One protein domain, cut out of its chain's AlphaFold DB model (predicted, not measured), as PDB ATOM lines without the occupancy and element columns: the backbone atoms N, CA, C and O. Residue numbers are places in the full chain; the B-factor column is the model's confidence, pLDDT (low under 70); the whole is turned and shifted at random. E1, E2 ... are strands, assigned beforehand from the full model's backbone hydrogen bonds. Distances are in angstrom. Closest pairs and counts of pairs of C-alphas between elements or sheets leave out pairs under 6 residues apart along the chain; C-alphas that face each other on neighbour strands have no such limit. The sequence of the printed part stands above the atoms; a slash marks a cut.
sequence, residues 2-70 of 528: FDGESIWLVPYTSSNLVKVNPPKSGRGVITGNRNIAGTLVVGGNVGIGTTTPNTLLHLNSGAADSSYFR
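Overview. This is residues 2 to 70 of the 528 residues of the protein "Peptidase S74 domain-containing protein" of Candidatus Terrybacteria bacterium RIFCSPLOWO2_02_42_20 (UniProt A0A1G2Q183). This domain has little regular structure: a small hairpin, E1 and E2, lies toward one end of a drawn-out shape, a small pair of strands, E3 and E4, toward the other, and residues 21 to 45 wind between them. Residues 11 to 16 and 30 to 41 stick out. The printed part has 69 residues, with no named helix and four strands, E1 to E4; its class is all strand, with 12 residues in named elements. It is only just loose, close to extended, with a radius of gyration of the C-alphas of 16.4 A, and spans 47 by 25 by 25 A.

Arrangement. Look first at E1, residues 7 to 9, and E2, residues 18 to 20, an antiparallel hairpin at 151 degrees, with N 7 and O 20 within hydrogen-bond range at 2.9 A. Farther on, E3, residues 46 to 48, and E4, residues 57 to 59, are parallel neighbours at 11 degrees, with N 48 and O 58 at 2.9 A. E1 and E2 are apart from E3 and E4.

Along the chain. Find C-alpha 7 at (-5.605, 51.199, 5.828), where E1 begins; E1 and E2 each run 6.3 A. E3 runs 6.6 A, and E4, 6.8 A, ends at C-alpha 59, (17.102, 29.502, 9.930).

Size, cuts and confidence. The C-alphas farthest apart, those of Thr 13 and Ala 63, are 48.8 A apart. The printed part has no cut; the link from E2 to E3 is long. Mean pLDDT of the printed part is 77.1, with 23 residues under 70, among them 20 to 35.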
ATOM      1  N   PHE A   2      -8.199  55.283   3.806       62.72
ATOM      2  CA  PHE A   2      -6.834  55.038   3.324       62.72
ATOM      3  C   PHE A   2      -6.119  56.386   3.200       62.72
ATOM      4  O   PHE A   2      -6.702  57.314   2.646       62.72
ATOM      5  N   ASP A   3      -4.914  56.507   3.756       77.56
ATOM      6  CA  ASP A   3      -4.148  57.769   3.820       77.56
ATOM      7  C   ASP A   3      -3.019  57.863   2.772       77.56
ATOM      8  O   ASP A   3      -2.232  58.804   2.790       77.56
ATOM      9  N   GLY A   4      -2.937  56.887   1.859       65.06
ATOM     10  CA  GLY A   4      -1.845  56.731   0.894       65.06
ATOM     11  C   GLY A   4      -0.782  55.718   1.332       65.06
ATOM     12  O   GLY A   4      -0.152  55.098   0.479       65.06
ATOM     13  N   GLU A   5      -0.632  55.470   2.637       64.94
ATOM     14  CA  GLU A   5       0.347  54.524   3.187       64.94
ATOM     15  C   GLU A   5      -0.270  53.407   4.037       64.94
ATOM     16  O   GLU A   5       0.426  52.459   4.403       64.94
ATOM     17  N   SER A   6      -1.524  53.540   4.471       66.75
ATOM     18  CA  SER A   6      -2.121  52.738   5.541       66.75
ATOM     19  C   SER A   6      -3.643  52.665   5.474       66.75
ATOM     20  O   SER A   6      -4.338  53.650   5.219       66.75
ATOM     21  N   ILE A   7      -4.171  51.470   5.743       78.44
ATOM     22  CA  ILE A   7      -5.605  51.199   5.828       78.44
ATOM     23  C   ILE A   7      -6.025  51.386   7.285       78.44
ATOM     24  O   ILE A   7      -5.720  50.580   8.157       78.44
ATOM     25  N   TRP A   8      -6.753  52.459   7.559       75.12
ATOM     26  CA  TRP A   8      -7.345  52.719   8.863       75.12
ATOM     27  C   TRP A   8      -8.746  52.123   8.920       75.12
ATOM     28  O   TRP A   8      -9.649  52.548   8.185       75.12
ATOM     29  N   LEU A   9      -8.926  51.139   9.797       80.56
ATOM     30  CA  LEU A   9     -10.218  50.537  10.092       80.56
ATOM     31  C   LEU A   9     -10.880  51.274  11.262       80.56
ATOM     32  O   LEU A   9     -10.214  51.673  12.218       80.56
ATOM     33  N   VAL A  10     -12.202  51.418  11.186       78.94
ATOM     34  CA  VAL A  10     -13.049  51.864  12.297       78.94
ATOM     35  C   VAL A  10     -13.833  50.636  12.755       78.94
ATOM     36  O   VAL A  10     -14.777  50.247  12.063       78.94
ATOM     37  N   PRO A  11     -13.441  49.956  13.847       75.44
ATOM     38  CA  PRO A  11     -14.231  48.852  14.373       75.44
ATOM     39  C   PRO A  11     -15.606  49.365  14.809       75.44
ATOM     40  O   PRO A  11     -15.705  50.412  15.452       75.44
ATOM     41  N   TYR A  12     -16.667  48.631  14.481       57.50
ATOM     42  CA  TYR A  12     -18.008  48.957  14.965       57.50
ATOM     43  C   TYR A  12     -17.997  48.973  16.506       57.50
ATOM     44  O   TYR A  12     -17.423  48.075  17.112       57.50
ATOM     45  N   THR A  13     -18.579  50.021  17.102       74.75
ATOM     46  CA  THR A  13     -18.518  50.416  18.533       74.75
ATOM     47  C   THR A  13     -17.172  50.909  19.103       74.75
ATOM     48  O   THR A  13     -17.140  51.316  20.264       74.75
ATOM     49  N   SER A  14     -16.087  51.000  18.321       75.12
ATOM     50  CA  SER A  14     -14.816  51.594  18.778       75.12
ATOM     51  C   SER A  14     -14.727  53.098  18.499       75.12
ATOM     52  O   SER A  14     -14.918  53.541  17.367       75.12
ATOM     53  N   SER A  15     -14.332  53.882  19.506       76.12
ATOM     54  CA  SER A  15     -13.885  55.276  19.343       76.12
ATOM     55  C   SER A  15     -12.430  55.399  18.860       76.12
ATOM     56  O   SER A  15     -12.015  56.471  18.428       76.12
ATOM     57  N   ASN A  16     -11.657  54.309  18.910       69.50
ATOM     58  CA  ASN A  16     -10.264  54.255  18.474       69.50
ATOM     59  C   ASN A  16     -10.144  53.733  17.034       69.50
ATOM     60  O   ASN A  16     -10.734  52.705  16.686       69.50
ATOM     61  N   LEU A  17      -9.326  54.410  16.225       69.31
ATOM     62  CA  LEU A  17      -8.943  53.972  14.880       69.31
ATOM     63  C   LEU A  17      -7.883  52.865  14.956       69.31
ATOM     64  O   LEU A  17      -6.881  53.007  15.656       69.31
ATOM     65  N   VAL A  18      -8.056  51.793  14.183       72.88
ATOM     66  CA  VAL A  18      -7.063  50.713  14.070       72.88
ATOM     67  C   VAL A  18      -6.229  50.930  12.813       72.88
ATOM     68  O   VAL A  18      -6.748  50.849  11.698       72.88
ATOM     69  N   LYS A  19      -4.928  51.191  12.983       73.62
ATOM     70  CA  LYS A  19      -3.988  51.317  11.863       73.62
ATOM     71  C   LYS A  19      -3.567  49.936  11.357       73.62
ATOM     72  O   LYS A  19      -2.865  49.211  12.056       73.62
ATOM     73  N   VAL A  20      -3.943  49.600  10.127       68.94
ATOM     74  CA  VAL A  20      -3.425  48.438   9.398       68.94
ATOM     75  C   VAL A  20      -2.428  48.943   8.358       68.94
ATOM     76  O   VAL A  20      -2.805  49.489   7.321       68.94
ATOM     77  N   ASN A  21      -1.137  48.779   8.644       64.44
ATOM     78  CA  ASN A  21      -0.080  49.072   7.678       64.44
ATOM     79  C   ASN A  21      -0.074  47.963   6.600       64.44
ATOM     80  O   ASN A  21       0.259  46.825   6.941       64.44
ATOM     81  N   PRO A  22      -0.382  48.233   5.316       58.28
ATOM     82  CA  PRO A  22      -0.001  47.331   4.240       58.28
ATOM     83  C   PRO A  22       1.538  47.252   4.185       58.28
ATOM     84  O   PRO A  22       2.218  48.255   4.439       58.28
ATOM     85  N   PRO A  23       2.127  46.086   3.874       56.00
ATOM     86  CA  PRO A  23       3.578  45.933   3.858       56.00
ATOM     87  C   PRO A  23       4.186  46.715   2.684       56.00
ATOM     88  O   PRO A  23       4.146  46.257   1.543       56.00
ATOM     89  N   LYS A  24       4.803  47.873   2.973       54.22
ATOM     90  CA  LYS A  24       5.402  48.812   1.992       54.22
ATOM     91  C   LYS A  24       6.476  48.216   1.057       54.22
ATOM     92  O   LYS A  24       6.980  48.916   0.188       54.22
ATOM     93  N   SER A  25       6.862  46.955   1.244       53.44
ATOM     94  CA  SER A  25       7.890  46.257   0.462       53.44
ATOM     95  C   SER A  25       7.618  44.751   0.312       53.44
ATOM     96  O   SER A  25       8.554  43.961   0.209       53.44
ATOM     97  N   GLY A  26       6.348  44.324   0.366       54.78
ATOM     98  CA  GLY A  26       5.949  42.911   0.213       54.78
ATOM     99  C   GLY A  26       6.391  41.970   1.346       54.78
ATOM    100  O   GLY A  26       6.095  40.781   1.312       54.78
ATOM    101  N   ARG A  27       7.084  42.492   2.365       55.88
ATOM    102  CA  ARG A  27       7.668  41.736   3.481       55.88
ATOM    103  C   ARG A  27       6.843  41.962   4.747       55.88
ATOM    104  O   ARG A  27       6.837  43.060   5.299       55.88
ATOM    105  N   GLY A  28       6.147  40.923   5.202       59.50
ATOM    106  CA  GLY A  28       5.509  40.894   6.518       59.50
ATOM    107  C   GLY A  28       6.484  40.369   7.570       59.50
ATOM    108  O   GLY A  28       6.999  39.266   7.421       59.50
ATOM    109  N   VAL A  29       6.730  41.138   8.634       58.62
ATOM    110  CA  VAL A  29       7.531  40.693   9.785       58.62
ATOM    111  C   VAL A  29       6.582  40.404  10.944       58.62
ATOM    112  O   VAL A  29       5.968  41.320  11.489       58.62
ATOM    113  N   ILE A  30       6.443  39.130  11.312       67.25
ATOM    114  CA  ILE A  30       5.624  38.711  12.454       67.25
ATOM    115  C   ILE A  30       6.473  38.841  13.721       67.25
ATOM    116  O   ILE A  30       7.521  38.213  13.834       67.25
ATOM    117  N   THR A  31       6.034  39.675  14.665       59.81
ATOM    118  CA  THR A  31       6.763  39.959  15.910       59.81
ATOM    119  C   THR A  31       6.019  39.467  17.151       59.81
ATOM    120  O   THR A  31       4.804  39.671  17.301       59.81
ATOM    121  N   GLY A  32       6.786  38.862  18.066       63.41
ATOM    122  CA  GLY A  32       6.316  38.257  19.315       63.41
ATOM    123  C   GLY A  32       5.757  36.840  19.146       63.41
ATOM    124  O   GLY A  32       5.411  36.421  18.042       63.41
ATOM    125  N   ASN A  33       5.636  36.114  20.260       61.62
ATOM    126  CA  ASN A  33       5.130  34.738  20.307       61.62
ATOM    127  C   ASN A  33       3.611  34.714  20.053       61.62
ATOM    128  O   ASN A  33       2.812  34.675  20.988       61.62
ATOM    129  N   ARG A  34       3.200  34.794  18.782       68.06
ATOM    130  CA  ARG A  34       1.790  34.766  18.369       68.06
ATOM    131  C   ARG A  34       1.437  33.427  17.738       68.06
ATOM    132  O   ARG A  34       1.939  33.097  16.668       68.06
ATOM    133  N   ASN A  35       0.497  32.717  18.351       68.88
ATOM    134  CA  ASN A  35      -0.131  31.556  17.729       68.88
ATOM    135  C   ASN A  35      -1.007  32.030  16.559       68.88
ATOM    136  O   ASN A  35      -1.966  32.777  16.761       68.88
ATOM    137  N   ILE A  36      -0.682  31.601  15.338       73.19
ATOM    138  CA  ILE A  36      -1.502  31.865  14.150       73.19
ATOM    139  C   ILE A  36      -2.597  30.798  14.096       73.19
ATOM    140  O   ILE A  36      -2.334  29.640  13.788       73.19
ATOM    141  N   ALA A  37      -3.833  31.184  14.408       71.19
ATOM    142  CA  ALA A  37      -4.991  30.302  14.295       71.19
ATOM    143  C   ALA A  37      -5.491  30.268  12.838       71.19
ATOM    144  O   ALA A  37      -6.338  31.069  12.446       71.19
ATOM    145  N   GLY A  38      -4.938  29.359  12.031       74.81
ATOM    146  CA  GLY A  38      -5.311  29.155  10.627       74.81
ATOM    147  C   GLY A  38      -4.109  28.845   9.731       74.81
ATOM    148  O   GLY A  38      -2.987  28.690  10.207       74.81
ATOM    149  N   THR A  39      -4.339  28.765   8.420       76.88
ATOM    150  CA  THR A  39      -3.288  28.466   7.438       76.88
ATOM    151  C   THR A  39      -2.443  29.702   7.129       76.88
ATOM    152  O   THR A  39      -2.952  30.684   6.585       76.88
ATOM    153  N   LEU A  40      -1.136  29.640   7.398       80.06
ATOM    154  CA  LEU A  40      -0.164  30.607   6.884       80.06
ATOM    155  C   LEU A  40       0.348  30.138   5.514       80.06
ATOM    156  O   LEU A  40       1.040  29.129   5.427       80.06
ATOM    157  N   VAL A  41       0.039  30.887   4.454       80.31
ATOM    158  CA  VAL A  41       0.600  30.673   3.109       80.31
ATOM    159  C   VAL A  41       1.615  31.777   2.823       80.31
ATOM    160  O   VAL A  41       1.278  32.957   2.906       80.31
ATOM    161  N   VAL A  42       2.848  31.404   2.470       84.81
ATOM    162  CA  VAL A  42       3.915  32.347   2.096       84.81
ATOM    163  C   VAL A  42       4.340  32.070   0.657       84.81
ATOM    164  O   VAL A  42       4.796  30.977   0.341       84.81
ATOM    165  N   GLY A  43       4.193  33.059  -0.227       84.06
ATOM    166  CA  GLY A  43       4.540  32.950  -1.652       84.06
ATOM    167  C   GLY A  43       6.030  33.146  -1.964       84.06
ATOM    168  O   GLY A  43       6.353  33.687  -3.017       84.06
ATOM    169  N   GLY A  44       6.930  32.804  -1.039       87.31
ATOM    170  CA  GLY A  44       8.366  33.064  -1.155       87.31
ATOM    171  C   GLY A  44       9.147  32.707   0.113       87.31
ATOM    172  O   GLY A  44       8.595  32.147   1.057       87.31
ATOM    173  N   ASN A  45      10.438  33.042   0.122       91.19
ATOM    174  CA  ASN A  45      11.400  32.610   1.140       91.19
ATOM    175  C   ASN A  45      11.062  33.079   2.571       91.19
ATOM    176  O   ASN A  45      10.926  34.276   2.834       91.19
ATOM    177  N   VAL A  46      11.025  32.134   3.516       90.94
ATOM    178  CA  VAL A  46      10.836  32.368   4.954       90.94
ATOM    179  C   VAL A  46      12.192  32.452   5.656       90.94
ATOM    180  O   VAL A  46      12.943  31.480   5.711       90.94
ATOM    181  N   GLY A  47      12.493  33.617   6.232       89.75
ATOM    182  CA  GLY A  47      13.651  33.823   7.102       89.75
ATOM    183  C   GLY A  47      13.256  33.774   8.575       89.75
ATOM    184  O   GLY A  47      12.392  34.535   9.005       89.75
ATOM    185  N   ILE A  48      13.909  32.910   9.350       89.06
ATOM    186  CA  ILE A  48      13.823  32.874  10.813       89.06
ATOM    187  C   ILE A  48      15.172  33.362  11.344       89.06
ATOM    188  O   ILE A  48      16.202  32.756  11.066       89.06
ATOM    189  N   GLY A  49      15.178  34.507  12.031       87.69
ATOM    190  CA  GLY A  49      16.392  35.180  12.523       87.69
ATOM    191  C   GLY A  49      17.243  35.890  11.452       87.69
ATOM    192  O   GLY A  49      17.914  36.870  11.766       87.69
ATOM    193  N   THR A  50      17.130  35.520  10.169       88.06
ATOM    194  CA  THR A  50      17.664  36.309   9.038       88.06
ATOM    195  C   THR A  50      16.625  37.265   8.442       88.06
ATOM    196  O   THR A  50      15.430  36.967   8.405       88.06
ATOM    197  N   THR A  51      17.084  38.390   7.883       87.50
ATOM    198  CA  THR A  51      16.260  39.260   7.021       87.50
ATOM    199  C   THR A  51      16.442  38.983   5.525       87.50
ATOM    200  O   THR A  51      15.643  39.473   4.723       87.50
ATOM    201  N   THR A  52      17.450  38.193   5.136       89.75
ATOM    202  CA  THR A  52      17.836  37.908   3.742       89.75
ATOM    203  C   THR A  52      17.867  36.396   3.460       89.75
ATOM    204  O   THR A  52      18.940  35.837   3.219       89.75
ATOM    205  N   PRO A  53      16.716  35.697   3.513       93.31
ATOM    206  CA  PRO A  53      16.650  34.265   3.241       93.31
ATOM    207  C   PRO A  53      16.860  33.977   1.746       93.31
ATOM    208  O   PRO A  53      16.116  34.459   0.891       93.31
ATOM    209  N   ASN A  54      17.872  33.172   1.429       94.62
ATOM    210  CA  ASN A  54      18.217  32.731   0.069       94.62
ATOM    211  C   ASN A  54      17.565  31.389  -0.333       94.62
ATOM    212  O   ASN A  54      17.580  31.036  -1.508       94.62
ATOM    213  N   THR A  55      16.955  30.680   0.616       94.81
ATOM    214  CA  THR A  55      16.212  29.421   0.440       94.81
ATOM    215  C   THR A  55      14.756  29.584   0.887       94.81
ATOM    216  O   THR A  55      14.441  30.497   1.652       94.81
ATOM    217  N   LEU A  56      13.860  28.684   0.447       93.75
ATOM    218  CA  LEU A  56      12.426  28.721   0.798       93.75
ATOM    219  C   LEU A  56      12.176  28.745   2.317       93.75
ATOM    220  O   LEU A  56      11.240  29.398   2.772       93.75
ATOM    221  N   LEU A  57      13.046  28.094   3.088       93.62
ATOM    222  CA  LEU A  57      13.160  28.230   4.537       93.62
ATOM    223  C   LEU A  57      14.645  28.393   4.896       93.62
ATOM    224  O   LEU A  57      15.481  27.616   4.434       93.62
ATOM    225  N   HIS A  58      14.974  29.405   5.701       93.38
ATOM    226  CA  HIS A  58      16.330  29.713   6.163       93.38
ATOM    227  C   HIS A  58      16.287  30.059   7.658       93.38
ATOM    228  O   HIS A  58      15.683  31.063   8.043       93.38
ATOM    229  N   LEU A  59      16.941  29.250   8.495       93.25
ATOM    230  CA  LEU A  59      17.102  29.502   9.930       93.25
ATOM    231  C   LEU A  59      18.503  30.071  10.173       93.25
ATOM    232  O   LEU A  59      19.483  29.491   9.712       93.25
ATOM    233  N   ASN A  60      18.594  31.207  10.861       91.56
ATOM    234  CA  ASN A  60      19.863  31.853  11.185       91.56
ATOM    235  C   ASN A  60      19.805  32.476  12.583       91.56
ATOM    236  O   ASN A  60      19.131  33.478  12.806       91.56
ATOM    237  N   SER A  61      20.530  31.870  13.511       90.69
ATOM    238  CA  SER A  61      20.656  32.261  14.917       90.69
ATOM    239  C   SER A  61      21.835  33.210  15.185       90.69
ATOM    240  O   SER A  61      22.112  33.553  16.331       90.69
ATOM    241  N   GLY A  62      22.540  33.658  14.141       85.62
ATOM    242  CA  GLY A  62      23.787  34.409  14.275       85.62
ATOM    243  C   GLY A  62      24.956  33.530  14.738       85.62
ATOM    244  O   GLY A  62      24.969  32.323  14.518       85.62
ATOM    245  N   ALA A  63      25.960  34.153  15.358       82.06
ATOM    246  CA  ALA A  63      27.222  33.500  15.731       82.06
ATOM    247  C   ALA A  63      27.271  32.954  17.175       82.06
ATOM    248  O   ALA A  63      28.300  32.419  17.576       82.06
ATOM    249  N   ALA A  64      26.206  33.128  17.967       80.06
ATOM    250  CA  ALA A  64      26.181  32.785  19.397       80.06
ATOM    251  C   ALA A  64      25.375  31.514  19.730       80.06
ATOM    252  O   ALA A  64      25.597  30.910  20.774       80.06
ATOM    253  N   ASP A  65      24.461  31.112  18.845       87.12
ATOM    254  CA  ASP A  65      23.442  30.087  19.081       87.12
ATOM    255  C   ASP A  65      23.346  29.125  17.888       87.12
ATOM    256  O   ASP A  65      23.676  29.487  16.756       87.12
ATOM    257  N   SER A  66      22.824  27.915  18.109       89.25
ATOM    258  CA  SER A  66      22.620  26.910  17.053       89.25
ATOM    259  C   SER A  66      21.213  26.961  16.437       89.25
ATOM    260  O   SER A  66      20.203  26.941  17.137       89.25
ATOM    261  N   SER A  67      21.142  26.973  15.102       90.50
ATOM    262  CA  SER A  67      19.886  26.963  14.337       90.50
ATOM    263  C   SER A  67      19.310  25.549  14.215       90.50
ATOM    264  O   SER A  67      19.634  24.826  13.275       90.50
ATOM    265  N   TYR A  68      18.429  25.156  15.138       88.44
ATOM    266  CA  TYR A  68      17.729  23.866  15.082       88.44
ATOM    267  C   TYR A  68      16.322  23.980  14.480       88.44
ATOM    268  O   TYR A  68      15.534  24.841  14.873       88.44
ATOM    269  N   PHE A  69      15.965  23.041  13.600       91.69
ATOM    270  CA  PHE A  69      14.578  22.801  13.192       91.69
ATOM    271  C   PHE A  69      14.002  21.635  14.010       91.69
ATOM    272  O   PHE A  69      14.189  20.469  13.670       91.69
ATOM    273  N   ARG A  70      13.342  21.949  15.134       89.94
ATOM    274  CA  ARG A  70      12.711  20.951  16.016       89.94
ATOM    275  C   ARG A  70      11.386  20.479  15.415       89.94
ATOM    276  O   ARG A  70      10.415  21.231  15.403       89.94
TER     277      ARG A  70